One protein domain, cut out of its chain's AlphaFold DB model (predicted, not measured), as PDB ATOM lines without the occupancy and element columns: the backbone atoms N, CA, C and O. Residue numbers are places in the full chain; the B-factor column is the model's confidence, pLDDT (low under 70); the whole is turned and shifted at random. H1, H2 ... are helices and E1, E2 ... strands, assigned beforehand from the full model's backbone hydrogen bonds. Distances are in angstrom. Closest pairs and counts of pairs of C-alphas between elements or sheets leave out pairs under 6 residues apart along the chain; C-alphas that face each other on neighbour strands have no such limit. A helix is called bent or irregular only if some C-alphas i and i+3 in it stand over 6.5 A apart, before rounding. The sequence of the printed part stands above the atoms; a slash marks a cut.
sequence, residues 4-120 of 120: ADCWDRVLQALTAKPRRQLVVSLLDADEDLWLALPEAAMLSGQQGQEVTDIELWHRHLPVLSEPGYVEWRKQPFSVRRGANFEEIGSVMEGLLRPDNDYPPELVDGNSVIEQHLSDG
ATOM      1  N   ALA A   4     102.263 157.668 279.342       72.69
ATOM      2  CA  ALA A   4     101.237 156.701 278.948       72.69
ATOM      3  C   ALA A   4     100.121 157.332 278.092       72.69
ATOM      4  O   ALA A   4      99.758 156.777 277.058       72.69
ATOM      5  N   ASP A   5      99.660 158.536 278.448       80.44
ATOM      6  CA  ASP A   5      98.597 159.237 277.710       80.44
ATOM      7  C   ASP A   5      99.032 159.611 276.282       80.44
ATOM      8  O   ASP A   5      98.199 159.741 275.386       80.44
ATOM      9  N   CYS A   6     100.335 159.823 276.071       81.75
ATOM     10  CA  CYS A   6     100.902 160.095 274.752       81.75
ATOM     11  C   CYS A   6     100.838 158.842 273.865       81.75
ATOM     12  O   CYS A   6     100.297 158.882 272.757       81.75
ATOM     13  N   TRP A   7     101.292 157.704 274.394       88.69
ATOM     14  CA  TRP A   7     101.272 156.426 273.680       88.69
ATOM     15  C   TRP A   7      99.861 155.970 273.312       88.69
ATOM     16  O   TRP A   7      99.635 155.551 272.174       88.69
ATOM     17  N   ASP A   8      98.896 156.123 274.220       91.38
ATOM     18  CA  ASP A   8      97.499 155.783 273.942       91.38
ATOM     19  C   ASP A   8      96.948 156.586 272.755       91.38
ATOM     20  O   ASP A   8      96.270 156.031 271.887       91.38
ATOM     21  N   ARG A   9      97.292 157.876 272.652       93.31
ATOM     22  CA  ARG A   9      96.865 158.733 271.532       93.31
ATOM     23  C   ARG A   9      97.493 158.319 270.213       93.31
ATOM     24  O   ARG A   9      96.788 158.273 269.204       93.31
ATOM     25  N   VAL A  10      98.793 158.030 270.202       95.06
ATOM     26  CA  VAL A  10      99.504 157.562 269.002       95.06
ATOM     27  C   VAL A  10      98.884 156.255 268.498       95.06
ATOM     28  O   VAL A  10      98.472 156.158 267.339       95.06
ATOM     29  N   LEU A  11      98.700 155.271 269.380       92.50
ATOM     30  CA  LEU A  11      98.098 153.983 269.019       92.50
ATOM     31  C   LEU A  11      96.632 154.137 268.581       92.50
ATOM     32  O   LEU A  11      96.204 153.552 267.573       92.50
ATOM     33  N   GLN A  12      95.861 154.985 269.267       95.19
ATOM     34  CA  GLN A  12      94.489 155.309 268.876       95.19
ATOM     35  C   GLN A  12      94.442 155.946 267.483       95.19
ATOM     36  O   GLN A  12      93.569 155.579 266.685       95.19
ATOM     37  N   ALA A  13      95.352 156.871 267.163       96.75
ATOM     38  CA  ALA A  13      95.465 157.517 265.857       96.75
ATOM     39  C   ALA A  13      95.756 156.504 264.739       96.75
ATOM     40  O   ALA A  13      95.117 156.538 263.683       96.75
ATOM     41  N   LEU A  14      96.625 155.528 264.999       95.69
ATOM     42  CA  LEU A  14      97.047 154.531 264.015       95.69
ATOM     43  C   LEU A  14      96.101 153.324 263.888       95.69
ATOM     44  O   LEU A  14      96.280 152.493 263.000       95.69
ATOM     45  N   THR A  15      95.039 153.225 264.695       94.88
ATOM     46  CA  THR A  15      94.131 152.057 264.699       94.88
ATOM     47  C   THR A  15      93.354 151.864 263.380       94.88
ATOM     48  O   THR A  15      93.055 150.730 262.998       94.88
ATOM     49  N   ALA A  16      93.042 152.931 262.628       93.44
ATOM     50  CA  ALA A  16      92.236 152.815 261.399       93.44
ATOM     51  C   ALA A  16      93.099 152.829 260.132       93.44
ATOM     52  O   ALA A  16      93.987 153.670 260.005       93.44
ATOM     53  N   LYS A  17      92.771 151.964 259.164       92.19
ATOM     54  CA  LYS A  17      93.502 151.842 257.894       92.19
ATOM     55  C   LYS A  17      93.642 153.174 257.124       92.19
ATOM     56  O   LYS A  17      94.785 153.501 256.819       92.19
ATOM     57  N   PRO A  18      92.583 153.987 256.911       93.50
ATOM     58  CA  PRO A  18      92.729 155.266 256.204       93.50
ATOM     59  C   PRO A  18      93.694 156.237 256.895       93.50
ATOM     60  O   PRO A  18      94.434 156.955 256.237       93.50
ATOM     61  N   ARG A  19      93.744 156.226 258.237       95.75
ATOM     62  CA  ARG A  19      94.686 157.055 259.002       95.75
ATOM     63  C   ARG A  19      96.126 156.587 258.817       95.75
ATOM     64  O   ARG A  19      96.992 157.421 258.623       95.75
ATOM     65  N   ARG A  20      96.375 155.273 258.803       95.25
ATOM     66  CA  ARG A  20      97.711 154.743 258.482       95.25
ATOM     67  C   ARG A  20      98.132 155.116 257.064       95.25
ATOM     68  O   ARG A  20      99.235 155.600 256.890       95.25
ATOM     69  N   GLN A  21      97.243 154.960 256.083       93.94
ATOM     70  CA  GLN A  21      97.530 155.339 254.695       93.94
ATOM     71  C   GLN A  21      97.869 156.830 254.568       93.94
ATOM     72  O   GLN A  21      98.843 157.158 253.906       93.94
ATOM     73  N   LEU A  22      97.142 157.708 255.271       95.62
ATOM     74  CA  LEU A  22      97.475 159.134 255.341       95.62
ATOM     75  C   LEU A  22      98.873 159.385 255.907       95.62
ATOM     76  O   LEU A  22      99.622 160.171 255.338       95.62
ATOM     77  N   VAL A  23      99.221 158.728 257.016       96.88
ATOM     78  CA  VAL A  23     100.538 158.887 257.651       96.88
ATOM     79  C   VAL A  23     101.649 158.418 256.723       96.88
ATOM     80  O   VAL A  23     102.625 159.137 256.566       96.88
ATOM     81  N   VAL A  24     101.481 157.275 256.056       95.38
ATOM     82  CA  VAL A  24     102.463 156.772 255.082       95.38
ATOM     83  C   VAL A  24     102.620 157.733 253.901       95.38
ATOM     84  O   VAL A  24     103.735 158.124 253.588       95.38
ATOM     85  N   SER A  25     101.521 158.201 253.303       95.44
ATOM     86  CA  SER A  25     101.593 159.178 252.208       95.44
ATOM     87  C   SER A  25     102.305 160.469 252.620       95.44
ATOM     88  O   SER A  25     103.020 161.065 251.821       95.44
ATOM     89  N   LEU A  26     102.098 160.919 253.861       97.00
ATOM     90  CA  LEU A  26     102.737 162.118 254.398       97.00
ATOM     91  C   LEU A  26     104.207 161.897 254.765       97.00
ATOM     92  O   LEU A  26     104.973 162.851 254.660       97.00
ATOM     93  N   LEU A  27     104.599 160.683 255.165       95.44
ATOM     94  CA  LEU A  27     105.996 160.303 255.406       95.44
ATOM     95  C   LEU A  27     106.837 160.391 254.128       95.44
ATOM     96  O   LEU A  27     107.959 160.887 254.171       95.44
ATOM     97  N   ASP A  28     106.269 159.987 252.992       93.12
ATOM     98  CA  ASP A  28     106.946 160.042 251.690       93.12
ATOM     99  C   ASP A  28     106.973 161.456 251.074       93.12
ATOM    100  O   ASP A  28     107.688 161.705 250.101       93.12
ATOM    101  N   ALA A  29     106.178 162.386 251.608       94.12
ATOM    102  CA  ALA A  29     106.056 163.758 251.123       94.12
ATOM    103  C   ALA A  29     106.939 164.741 251.905       94.12
ATOM    104  O   ALA A  29     107.181 164.550 253.097       94.12
ATOM    105  N   ASP A  30     107.338 165.844 251.261       93.81
ATOM    106  CA  ASP A  30     107.997 166.966 251.942       93.81
ATOM    107  C   ASP A  30     107.104 167.541 253.059       93.81
ATOM    108  O   ASP A  30     105.878 167.593 252.924       93.81
ATOM    109  N   GLU A  31     107.708 168.031 254.148       91.00
ATOM    110  CA  GLU A  31     106.979 168.464 255.354       91.00
ATOM    111  C   GLU A  31     105.908 169.537 255.088       91.00
ATOM    112  O   GLU A  31     104.806 169.487 255.642       91.00
ATOM    113  N   ASP A  32     106.204 170.484 254.194       92.44
ATOM    114  CA  ASP A  32     105.308 171.590 253.841       92.44
ATOM    115  C   ASP A  32     104.354 171.275 252.676       92.44
ATOM    116  O   ASP A  32     103.517 172.112 252.302       92.44
ATOM    117  N   LEU A  33     104.450 170.081 252.083       96.75
ATOM    118  CA  LEU A  33     103.655 169.713 250.918       96.75
ATOM    119  C   LEU A  33     102.214 169.367 251.312       96.75
ATOM    120  O   LEU A  33     101.942 168.525 252.165       96.75
ATOM    121  N   TRP A  34     101.266 170.000 250.622       97.75
ATOM    122  CA  TRP A  34      99.849 169.662 250.717       97.75
ATOM    123  C   TRP A  34      99.503 168.538 249.739       97.75
ATOM    124  O   TRP A  34      99.565 168.735 248.525       97.75
ATOM    125  N   LEU A  35      99.061 167.398 250.263       96.88
ATOM    126  CA  LEU A  35      98.566 166.268 249.482       96.88
ATOM    127  C   LEU A  35      97.050 166.349 249.295       96.88
ATOM    128  O   LEU A  35      96.319 166.729 250.215       96.88
ATOM    129  N   ALA A  36      96.574 165.984 248.106       96.06
ATOM    130  CA  ALA A  36      95.151 165.948 247.791       96.06
ATOM    131  C   ALA A  36      94.429 164.814 248.542       96.06
ATOM    132  O   ALA A  36      94.989 163.738 248.777       96.06
ATOM    133  N   LEU A  37      93.189 165.088 248.939       94.25
ATOM    134  CA  LEU A  37      92.264 164.106 249.489       94.25
ATOM    135  C   LEU A  37      91.124 163.863 248.486       94.25
ATOM    136  O   LEU A  37      90.654 164.837 247.890       94.25
ATOM    137  N   PRO A  38      90.638 162.612 248.362       93.00
ATOM    138  CA  PRO A  38      90.915 161.459 249.231       93.00
ATOM    139  C   PRO A  38      92.173 160.644 248.870       93.00
ATOM    140  O   PRO A  38      92.489 159.685 249.575       93.00
ATOM    141  N   GLU A  39      92.920 161.012 247.828       90.69
ATOM    142  CA  GLU A  39      94.003 160.203 247.248       90.69
ATOM    143  C   GLU A  39      95.097 159.846 248.262       90.69
ATOM    144  O   GLU A  39      95.520 158.691 248.336       90.69
ATOM    145  N   ALA A  40      95.504 160.794 249.113       91.69
ATOM    146  CA  ALA A  40      96.498 160.548 250.160       91.69
ATOM    147  C   ALA A  40      96.052 159.499 251.201       91.69
ATOM    148  O   ALA A  40      96.887 158.917 251.894       91.69
ATOM    149  N   ALA A  41      94.749 159.232 251.322       90.69
ATOM    150  CA  ALA A  41      94.204 158.192 252.196       90.69
ATOM    151  C   ALA A  41      94.013 156.841 251.485       90.69
ATOM    152  O   ALA A  41      93.556 155.886 252.111       90.69
ATOM    153  N   MET A  42      94.347 156.743 250.194       85.88
ATOM    154  CA  MET A  42      94.031 155.606 249.327       85.88
ATOM    155  C   MET A  42      95.269 155.073 248.598       85.88
ATOM    156  O   MET A  42      95.254 154.908 247.381       85.88
ATOM    157  N   LEU A  43      96.345 154.757 249.329       74.62
ATOM    158  CA  LEU A  43      97.531 154.127 248.734       74.62
ATOM    159  C   LEU A  43      97.147 152.868 247.926       74.62
ATOM    160  O   LEU A  43      96.626 151.888 248.475       74.62
ATOM    161  N   SER A  44      97.373 152.947 246.611       59.28
ATOM    162  CA  SER A  44      96.952 151.986 245.588       59.28
ATOM    163  C   SER A  44      97.640 150.631 245.756       59.28
ATOM    164  O   SER A  44      98.856 150.553 245.882       59.28
ATOM    165  N   GLY A  45      96.860 149.548 245.715       55.22
ATOM    166  CA  GLY A  45      97.369 148.170 245.803       55.22
ATOM    167  C   GLY A  45      96.619 147.280 246.792       55.22
ATOM    168  O   GLY A  45      96.817 146.068 246.807       55.22
ATOM    169  N   GLN A  46      95.718 147.847 247.594       55.12
ATOM    170  CA  GLN A  46      94.930 147.083 248.556       55.12
ATOM    171  C   GLN A  46      93.455 147.059 248.163       55.12
ATOM    172  O   GLN A  46      92.797 148.094 248.198       55.12
ATOM    173  N   GLN A  47      92.921 145.873 247.853       47.06
ATOM    174  CA  GLN A  47      91.480 145.695 247.680       47.06
ATOM    175  C   GLN A  47      90.768 146.027 248.999       47.06
ATOM    176  O   GLN A  47      90.960 145.360 250.016       47.06
ATOM    177  N   GLY A  48      90.005 147.114 249.007       56.81
ATOM    178  CA  GLY A  48      89.268 147.606 250.163       56.81
ATOM    179  C   GLY A  48      88.262 148.670 249.744       56.81
ATOM    180  O   GLY A  48      88.373 149.229 248.658       56.81
ATOM    181  N   GLN A  49      87.276 148.917 250.608       62.12
ATOM    182  CA  GLN A  49      86.295 149.988 250.440       62.12
ATOM    183  C   GLN A  49      87.022 151.333 250.269       62.12
ATOM    184  O   GLN A  49      87.855 151.681 251.110       62.12
ATOM    185  N   GLU A  50      86.711 152.070 249.201       70.38
ATOM    186  CA  GLU A  50      87.164 153.454 249.038       70.38
ATOM    187  C   GLU A  50      86.656 154.295 250.218       70.38
ATOM    188  O   GLU A  50      85.502 154.158 250.631       70.38
ATOM    189  N   VAL A  51      87.528 155.130 250.792       82.56
ATOM    190  CA  VAL A  51      87.143 156.050 251.869       82.56
ATOM    191  C   VAL A  51      86.516 157.293 251.251       82.56
ATOM    192  O   VAL A  51      87.055 157.866 250.308       82.56
ATOM    193  N   THR A  52      85.373 157.716 251.775       89.38
ATOM    194  CA  THR A  52      84.684 158.908 251.259       89.38
ATOM    195  C   THR A  52      85.233 160.198 251.876       89.38
ATOM    196  O   THR A  52      85.692 160.205 253.021       89.38
ATOM    197  N   ASP A  53      85.089 161.328 251.176       91.00
ATOM    198  CA  ASP A  53      85.411 162.661 251.718       91.00
ATOM    199  C   ASP A  53      84.683 162.948 253.039       91.00
ATOM    200  O   ASP A  53      85.244 163.531 253.969       91.00
ATOM    201  N   ILE A  54      83.429 162.493 253.140       93.81
ATOM    202  CA  ILE A  54      82.593 162.630 254.337       93.81
ATOM    203  C   ILE A  54      83.209 161.848 255.505       93.81
ATOM    204  O   ILE A  54      83.319 162.378 256.612       93.81
ATOM    205  N   GLU A  55      83.647 160.608 255.285       93.38
ATOM    206  CA  GLU A  55      84.320 159.818 256.321       93.38
ATOM    207  C   GLU A  55      85.661 160.427 256.728       93.38
ATOM    208  O   GLU A  55      85.970 160.491 257.922       93.38
ATOM    209  N   LEU A  56      86.444 160.920 255.764       95.56
ATOM    210  CA  LEU A  56      87.699 161.605 256.056       95.56
ATOM    211  C   LEU A  56      87.464 162.810 256.960       95.56
ATOM    212  O   LEU A  56      88.076 162.903 258.026       95.56
ATOM    213  N   TRP A  57      86.527 163.679 256.586       94.81
ATOM    214  CA  TRP A  57      86.196 164.878 257.345       94.81
ATOM    215  C   TRP A  57      85.658 164.539 258.736       94.81
ATOM    216  O   TRP A  57      86.144 165.080 259.724       94.81
ATOM    217  N   HIS A  58      84.673 163.656 258.857       95.31
ATOM    218  CA  HIS A  58      83.987 163.472 260.137       95.31
ATOM    219  C   HIS A  58      84.667 162.478 261.076       95.31
ATOM    220  O   HIS A  58      84.408 162.516 262.279       95.31
ATOM    221  N   ARG A  59      85.510 161.581 260.555       95.38
ATOM    222  CA  ARG A  59      85.933 160.388 261.301       95.38
ATOM    223  C   ARG A  59      87.440 160.202 261.388       95.38
ATOM    224  O   ARG A  59      87.913 159.629 262.367       95.38
ATOM    225  N   HIS A  60      88.193 160.651 260.389       96.62
ATOM    226  CA  HIS A  60      89.631 160.388 260.321       96.62
ATOM    227  C   HIS A  60      90.471 161.631 260.602       96.62
ATOM    228  O   HIS A  60      91.280 161.610 261.529       96.62
ATOM    229  N   LEU A  61      90.244 162.716 259.864       97.94
ATOM    230  CA  LEU A  61      90.994 163.964 260.003       97.94
ATOM    231  C   LEU A  61      90.873 164.597 261.400       97.94
ATOM    232  O   LEU A  61      91.900 165.043 261.907       97.94
ATOM    233  N   PRO A  62      89.710 164.599 262.087       97.62
ATOM    234  CA  PRO A  62      89.617 165.151 263.437       97.62
ATOM    235  C   PRO A  62      90.552 164.432 264.407       97.62
ATOM    236  O   PRO A  62      91.296 165.081 265.128       97.62
ATOM    237  N   VAL A  63      90.613 163.098 264.333       97.62
ATOM    238  CA  VAL A  63      91.456 162.298 265.231       97.62
ATOM    239  C   VAL A  63      92.951 162.531 264.997       97.62
ATOM    240  O   VAL A  63      93.741 162.393 265.922       97.62
ATOM    241  N   LEU A  64      93.353 162.864 263.770       98.06
ATOM    242  CA  LEU A  64      94.748 163.181 263.456       98.06
ATOM    243  C   LEU A  64      95.095 164.651 263.746       98.06
ATOM    244  O   LEU A  64      96.217 164.955 264.135       98.06
ATOM    245  N   SER A  65      94.148 165.567 263.552       98.00
ATOM    246  CA  SER A  65      94.388 167.011 263.679       98.00
ATOM    247  C   SER A  65      94.257 167.545 265.103       98.00
ATOM    248  O   SER A  65      94.991 168.455 265.466       98.00
ATOM    249  N   GLU A  66      93.384 166.968 265.930       96.69
ATOM    250  CA  GLU A  66      93.214 167.359 267.336       96.69
ATOM    251  C   GLU A  66      94.521 167.286 268.156       96.69
ATOM    252  O   GLU A  66      94.843 168.264 268.831       96.69
ATOM    253  N   PRO A  67      95.329 166.209 268.072       95.81
ATOM    254  CA  PRO A  67      96.653 166.165 268.700       95.81
ATOM    255  C   PRO A  67      97.748 166.892 267.900       95.81
ATOM    256  O   PRO A  67      98.900 166.886 268.322       95.81
ATOM    257  N   GLY A  68      97.427 167.517 266.762       97.12
ATOM    258  CA  GLY A  68      98.384 168.272 265.949       97.12
ATOM    259  C   GLY A  68      99.262 167.427 265.026       97.12
ATOM    260  O   GLY A  68     100.282 167.926 264.552       97.12
ATOM    261  N   TYR A  69      98.898 166.169 264.754       98.12
ATOM    262  CA  TYR A  69      99.685 165.323 263.854       98.12
ATOM    263  C   TYR A  69      99.551 165.748 262.392       98.12
ATOM    264  O   TYR A  69     100.514 165.673 261.641       98.12
ATOM    265  N   VAL A  70      98.371 166.210 261.976       98.25
ATOM    266  CA  VAL A  70      98.142 166.709 260.612       98.25
ATOM    267  C   VAL A  70      97.411 168.039 260.629       98.25
ATOM    268  O   VAL A  70      96.584 168.303 261.503       98.25
ATOM    269  N   GLU A  71      97.639 168.831 259.593       98.25
ATOM    270  CA  GLU A  71      96.782 169.957 259.247       98.25
ATOM    271  C   GLU A  71      95.993 169.623 257.988       98.25
ATOM    272  O   GLU A  71      96.514 169.020 257.052       98.25
ATOM    273  N   TRP A  72      94.728 170.028 257.937       98.00
ATOM    274  CA  TRP A  72      93.886 169.808 256.768       98.00
ATOM    275  C   TRP A  72      93.040 171.041 256.468       98.00
ATOM    276  O   TRP A  72      92.703 171.830 257.353       98.00
ATOM    277  N   ARG A  73      92.685 171.212 255.196       96.56
ATOM    278  CA  ARG A  73      91.831 172.308 254.724       96.56
ATOM    279  C   ARG A  73      90.779 171.768 253.764       96.56
ATOM    280  O   ARG A  73      90.988 170.753 253.111       96.56
ATOM    281  N   LYS A  74      89.637 172.455 253.687       93.69
ATOM    282  CA  LYS A  74      88.501 172.052 252.840       93.69
ATOM    283  C   LYS A  74      88.650 172.467 251.383       93.69
ATOM    284  O   LYS A  74      88.017 171.866 250.526       93.69
ATOM    285  N   GLN A  75      89.431 173.513 251.103       93.12
ATOM    286  CA  GLN A  75      89.546 174.048 249.751       93.12
ATOM    287  C   GLN A  75      90.966 174.573 249.461       93.12
ATOM    288  O   GLN A  75      91.369 175.570 250.066       93.12
ATOM    289  N   PRO A  76      91.718 173.916 248.551       93.94
ATOM    290  CA  PRO A  76      91.428 172.574 248.014       93.94
ATOM    291  C   PRO A  76      91.361 171.532 249.145       93.94
ATOM    292  O   PRO A  76      91.991 171.739 250.176       93.94
ATOM    293  N   PHE A  77      90.587 170.454 248.995       96.00
ATOM    294  CA  PHE A  77      90.509 169.422 250.035       96.00
ATOM    295  C   PHE A  77      91.851 168.686 250.117       96.00
ATOM    296  O   PHE A  77      92.222 167.945 249.210       96.00
ATOM    297  N   SER A  78      92.634 168.991 251.150       97.44
ATOM    298  CA  SER A  78      94.030 168.559 251.230       97.44
ATOM    299  C   SER A  78      94.530 168.477 252.666       97.44
ATOM    300  O   SER A  78      93.984 169.128 253.564       97.44
ATOM    301  N   VAL A  79      95.617 167.740 252.854       98.19
ATOM    302  CA  VAL A  79      96.266 167.475 254.142       98.19
ATOM    303  C   VAL A  79      97.778 167.697 254.041       98.19
ATOM    304  O   VAL A  79      98.350 167.514 252.969       98.19
ATOM    305  N   ARG A  80      98.421 168.088 255.140       98.12
ATOM    306  CA  ARG A  80      99.883 168.151 255.288       98.12
ATOM    307  C   ARG A  80     100.311 167.713 256.692       98.12
ATOM    308  O   ARG A  80      99.454 167.546 257.570       98.12
ATOM    309  N   ARG A  81     101.619 167.571 256.917       98.44
ATOM    310  CA  ARG A  81     102.171 167.308 258.253       98.44
ATOM    311  C   ARG A  81     101.821 168.456 259.207       98.44
ATOM    312  O   ARG A  81     101.843 169.625 258.827       98.44
ATOM    313  N   GLY A  82     101.433 168.105 260.428       97.94
ATOM    314  CA  GLY A  82     101.251 169.045 261.529       97.94
ATOM    315  C   GLY A  82     102.490 169.101 262.420       97.94
ATOM    316  O   GLY A  82     103.413 168.304 262.270       97.94
ATOM    317  N   ALA A  83     102.497 170.022 263.384       96.81
ATOM    318  CA  ALA A  83     103.647 170.259 264.260       96.81
ATOM    319  C   ALA A  83     104.099 169.027 265.070       96.81
ATOM    320  O   ALA A  83     105.272 168.931 265.416       96.81
ATOM    321  N   ASN A  84     103.187 168.087 265.347       96.56
ATOM    322  CA  ASN A  84     103.472 166.880 266.128       96.56
ATOM    323  C   ASN A  84     103.558 165.618 265.252       96.56
ATOM    324  O   ASN A  84     103.457 164.507 265.768       96.56
ATOM    325  N   PHE A  85     103.683 165.757 263.927       97.56
ATOM    326  CA  PHE A  85     103.637 164.620 263.002       97.56
ATOM    327  C   PHE A  85     104.659 163.525 263.340       97.56
ATOM    328  O   PHE A  85     104.321 162.344 263.266       97.56
ATOM    329  N   GLU A  86     105.862 163.908 263.773       95.81
ATOM    330  CA  GLU A  86     106.945 162.980 264.121       95.81
ATOM    331  C   GLU A  86     106.525 161.908 265.139       95.81
ATOM    332  O   GLU A  86     106.927 160.754 265.014       95.81
ATOM    333  N   GLU A  87     105.633 162.222 266.086       95.19
ATOM    334  CA  GLU A  87     105.176 161.259 267.101       95.19
ATOM    335  C   GLU A  87     104.506 160.018 266.490       95.19
ATOM    336  O   GLU A  87     104.702 158.898 266.962       95.19
ATOM    337  N   ILE A  88     103.714 160.206 265.430       96.44
ATOM    338  CA  ILE A  88     103.067 159.100 264.712       96.44
ATOM    339  C   ILE A  88     103.894 158.622 263.516       96.44
ATOM    340  O   ILE A  88     103.789 157.453 263.139       96.44
ATOM    341  N   GLY A  89     104.703 159.515 262.940       95.56
ATOM    342  CA  GLY A  89     105.606 159.241 261.829       95.56
ATOM    343  C   GLY A  89     106.642 158.191 262.208       95.56
ATOM    344  O   GLY A  89     106.673 157.135 261.583       95.56
ATOM    345  N   SER A  90     107.384 158.399 263.301       93.12
ATOM    346  CA  SER A  90     108.436 157.466 263.732       93.12
ATOM    347  C   SER A  90     107.903 156.062 264.047       93.12
ATOM    348  O   SER A  90     108.566 155.063 263.769       93.12
ATOM    349  N   VAL A  91     106.685 155.952 264.598       92.88
ATOM    350  CA  VAL A  91     106.051 154.642 264.834       92.88
ATOM    351  C   VAL A  91     105.729 153.953 263.512       92.88
ATOM    352  O   VAL A  91     105.969 152.756 263.368       92.88
ATOM    353  N   MET A  92     105.188 154.690 262.542       93.19
ATOM    354  CA  MET A  92     104.864 154.131 261.235       93.19
ATOM    355  C   MET A  92     106.123 153.750 260.447       93.19
ATOM    356  O   MET A  92     106.158 152.663 259.882       93.19
ATOM    357  N   GLU A  93     107.171 154.574 260.465       91.75
ATOM    358  CA  GLU A  93     108.479 154.237 259.885       91.75
ATOM    359  C   GLU A  93     109.052 152.954 260.490       91.75
ATOM    360  O   GLU A  93     109.521 152.082 259.759       91.75
ATOM    361  N   GLY A  94     108.961 152.798 261.815       88.25
ATOM    362  CA  GLY A  94     109.371 151.575 262.499       88.25
ATOM    363  C   GLY A  94     108.604 150.340 262.021       88.25
ATOM    364  O   GLY A  94     109.210 149.294 261.815       88.25
ATOM    365  N   LEU A  95     107.292 150.463 261.788       86.00
ATOM    366  CA  LEU A  95     106.450 149.375 261.267       86.00
ATOM    367  C   LEU A  95     106.685 149.067 259.780       86.00
ATOM    368  O   LEU A  95     106.354 147.972 259.332       86.00
ATOM    369  N   LEU A  96     107.184 150.035 259.007       85.56
ATOM    370  CA  LEU A  96     107.500 149.882 257.584       85.56
ATOM    371  C   LEU A  96     108.938 149.410 257.337       85.56
ATOM    372  O   LEU A  96     109.258 149.009 256.214       85.56
ATOM    373  N   ARG A  97     109.806 149.475 258.353       81.38
ATOM    374  CA  ARG A  97     111.187 149.007 258.261       81.38
ATOM    375  C   ARG A  97     111.196 147.505 257.932       81.38
ATOM    376  O   ARG A  97     110.450 146.753 258.556       81.38
ATOM    377  N   PRO A  98     112.027 147.050 256.977       73.31
ATOM    378  CA  PRO A  98     112.237 145.624 256.741       73.31
ATOM    379  C   PRO A  98     112.677 144.904 258.022       73.31
ATOM    380  O   PRO A  98     113.395 145.489 258.838       73.31
ATOM    381  N   ASP A  99     112.277 143.641 258.178       68.62
ATOM    382  CA  ASP A  99     112.597 142.846 259.366       68.62
ATOM    383  C   ASP A  99     114.118 142.833 259.647       68.62
ATOM    384  O   ASP A  99     114.929 142.552 258.761       68.62
ATOM    385  N   ASN A 100     114.478 143.117 260.906       56.62
ATOM    386  CA  ASN A 100     115.807 142.991 261.532       56.62
ATOM    387  C   ASN A 100     116.870 144.083 261.317       56.62
ATOM    388  O   ASN A 100     118.004 143.886 261.754       56.62
ATOM    389  N   ASP A 101     116.548 145.263 260.786       68.12
ATOM    390  CA  ASP A 101     117.500 146.394 260.808       68.12
ATOM    391  C   ASP A 101     117.366 147.234 262.094       68.12
ATOM    392  O   ASP A 101     117.060 148.427 262.062       68.12
ATOM    393  N   TYR A 102     117.512 146.598 263.259       70.38
ATOM    394  CA  TYR A 102     117.592 147.330 264.526       70.38
ATOM    395  C   TYR A 102     118.992 147.944 264.684       70.38
ATOM    396  O   TYR A 102     119.978 147.288 264.344       70.38
ATOM    397  N   PRO A 103     119.112 149.167 265.238       71.69
ATOM    398  CA  PRO A 103     120.410 149.722 265.609       71.69
ATOM    399  C   PRO A 103     121.158 148.729 266.512       71.69
ATOM    400  O   PRO A 103     120.547 148.249 267.477       71.69
ATOM    401  N   PRO A 104     122.448 148.434 266.260       72.81
ATOM    402  CA  PRO A 104     123.235 147.536 267.104       72.81
ATOM    403  C   PRO A 104     123.188 147.933 268.581       72.81
ATOM    404  O   PRO A 104     123.145 147.077 269.449       72.81
ATOM    405  N   GLU A 105     123.070 149.227 268.884       80.25
ATOM    406  CA  GLU A 105     122.985 149.752 270.249       80.25
ATOM    407  C   GLU A 105     121.722 149.318 271.009       80.25
ATOM    408  O   GLU A 105     121.700 149.368 272.239       80.25
ATOM    409  N   LEU A 106     120.658 148.924 270.302       73.19
ATOM    410  CA  LEU A 106     119.434 148.382 270.901       73.19
ATOM    411  C   LEU A 106     119.462 146.854 271.023       73.19
ATOM    412  O   LEU A 106     118.652 146.294 271.767       73.19
ATOM    413  N   VAL A 107     120.366 146.193 270.298       79.31
ATOM    414  CA  VAL A 107     120.490 144.733 270.240       79.31
ATOM    415  C   VAL A 107     121.596 144.254 271.175       79.31
ATOM    416  O   VAL A 107     121.356 143.383 272.008       79.31
ATOM    417  N   ASP A 108     122.776 144.863 271.083       78.94
ATOM    418  CA  ASP A 108     123.985 144.461 271.791       78.94
ATOM    419  C   ASP A 108     123.795 144.555 273.313       78.94
ATOM    420  O   ASP A 108     123.545 145.621 273.886       78.94
ATOM    421  N   GLY A 109     123.940 143.420 273.996       79.12
ATOM    422  CA  GLY A 109     123.788 143.316 275.446       79.12
ATOM    423  C   GLY A 109     122.340 143.158 275.916       79.12
ATOM    424  O   GLY A 109     122.108 143.057 277.125       79.12
ATOM    425  N   ASN A 110     121.367 143.095 274.999       80.06
ATOM    426  CA  ASN A 110     119.980 142.770 275.308       80.06
ATOM    427  C   ASN A 110     119.666 141.321 274.921       80.06
ATOM    428  O   ASN A 110     119.105 141.043 273.862       80.06
ATOM    429  N   SER A 111     119.955 140.398 275.841       76.25
ATOM    430  CA  SER A 111     119.820 138.948 275.633       76.25
ATOM    431  C   SER A 111     118.453 138.491 275.112       76.25
ATOM    432  O   SER A 111     118.360 137.458 274.459       76.25
ATOM    433  N   VAL A 112     117.380 139.230 275.421       80.62
ATOM    434  CA  VAL A 112     116.016 138.906 274.968       80.62
ATOM    435  C   VAL A 112     115.846 139.214 273.479       80.62
ATOM    436  O   VAL A 112     115.259 138.418 272.751       80.62
ATOM    437  N   ILE A 113     116.372 140.353 273.025       76.44
ATOM    438  CA  ILE A 113     116.313 140.769 271.620       76.44
ATOM    439  C   ILE A 113     117.304 139.943 270.791       76.44
ATOM    440  O   ILE A 113     116.935 139.451 269.730       76.44
ATOM    441  N   GLU A 114     118.514 139.708 271.308       78.00
ATOM    442  CA  GLU A 114     119.528 138.849 270.675       78.00
ATOM    443  C   GLU A 114     118.993 137.435 270.384       78.00
ATOM    444  O   GLU A 114     119.193 136.909 269.290       78.00
ATOM    445  N   GLN A 115     118.270 136.828 271.337       78.38
ATOM    446  CA  GLN A 115     117.623 135.524 271.144       78.38
ATOM    447  C   GLN A 115     116.512 135.587 270.093       78.38
ATOM    448  O   GLN A 115     116.478 134.754 269.194       78.38
ATOM    449  N   HIS A 116     115.647 136.602 270.154       77.56
ATOM    450  CA  HIS A 116     114.543 136.753 269.204       77.56
ATOM    451  C   HIS A 116     115.018 136.913 267.751       77.56
ATOM    452  O   HIS A 116     114.428 136.323 266.851       77.56
ATOM    453  N   LEU A 117     116.103 137.663 267.526       70.69
ATOM    454  CA  LEU A 117     116.720 137.838 266.205       70.69
ATOM    455  C   LEU A 117     117.480 136.594 265.721       70.69
ATOM    456  O   LEU A 117     117.699 136.449 264.523       70.69
ATOM    457  N   SER A 118     117.901 135.718 266.638       70.12
ATOM    458  CA  SER A 118     118.588 134.462 266.307       70.12
ATOM    459  C   SER A 118     117.619 133.329 265.938       70.12
ATOM    460  O   SER A 118     118.032 132.374 265.282       70.12
ATOM    461  N   ASP A 119     116.356 133.428 266.369       69.19
ATOM    462  CA  ASP A 119     115.316 132.400 266.208       69.19
ATOM    463  C   ASP A 119     114.413 132.603 264.966       69.19
ATOM    464  O   ASP A 119     113.588 131.732 264.669       69.19
ATOM    465  N   GLY A 120     114.537 133.736 264.260       59.47
ATOM    466  CA  GLY A 120     113.764 134.099 263.056       59.47
ATOM    467  C   GLY A 120     114.576 134.022 261.771       59.47
ATOM    468  O   GLY A 120     114.005 133.567 260.754       59.47
TER     469      GLY A 120
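This is residues 4 to 120 of the 120 residues of an uncharacterized protein of Haloterrigena hispanica (UniProt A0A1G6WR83). A body of four helices, H1 to H4, and a small strand hairpin, E1 and E2, takes up one end of an elongated model; from H4 a thin arm of chain reaches out to the short helices H5 and H6, far from the rest. In the body, H2 is crossed by H3 and H4, the hairpin packs on H3, and the long loop of residues 28 to 52 pairs briefly with E2. The printed part has 117 residues, with six named helices and two named strands in the order H1 H2 H3 E1 E2 H4 H5 H6; the sheet, E1 - E2, is antiparallel and the class is mostly helix. It is only just loose, close to compact, with a radius of gyration of the C-alphas of 16.5 A and spans of 52 by 32 by 25 A.

E1, residues 70 to 74, and E2, residues 77 to 81, form a hairpin at 164 degrees, with N 73 and O 78 at 2.9 A and N 80 and O 71 at 2.9 A, within hydrogen-bond range. Residues 35 to 36 pair antiparallel with residues 78 to 79 of E2. The closest C-alphas of E1 and H3, residues 53 to 65, are those of Val 70 and Leu 64, 5.7 A apart. H3 touches H2, residues 17 to 27, with residues 60 to 64 alone, at a steep tilt of 62 degrees; the closest C-alphas, of His 60 and Arg 19, are 6.2 A apart. H4, residues 85 to 96, touches H2 about perpendicular, at 78 degrees, with the C-alphas of Gly 89 and Leu 27 closest at 6.5 A. H4 also touches H1, residues 4 to 14, at a steep tilt of 65 degrees, with the C-alphas of Ile 88 and Val 10 closest at 5.8 A. H5, residues 104 to 107, is close to but not clearly touching H6, residues 111 to 118: the closest C-alphas, of Val 107 and Ile 113, are 5.9 A apart. H4 is apart from both H5 and H6. Each O i to N i+4 pair is within hydrogen-bond range in H1, H2 and H6, against 6 of 9 in H3 and 7 of 8 in H4; H5 is too short for such a pair.

E1 measures 13.5 A and E2 14.4 A from first to last C-alpha. H3 measures 15.6 A and is irregular, C-alphas 58 and 61 being 7.0 A apart. H4, 16.2 A, is neither bent nor irregular, but only just: C-alphas 87 and 90 are 6.0 A apart. H1 measures 15.7 A from C-alpha 4 at (101.237, 156.701, 278.948), and H2 15.3 A. H5 has four residues; H6 ends with C-alpha 118 at (118.588, 134.462, 266.307).

The two C-alphas farthest apart, of Gln 75 and Ser 111, are 53.1 A apart. The printed part has no cut, and the link from H2 to H3, 25 residues, is long. Mean pLDDT of the printed part is 87.5; it is under 70 at residues 44 to 49, 99 to 101 and 119 to 120.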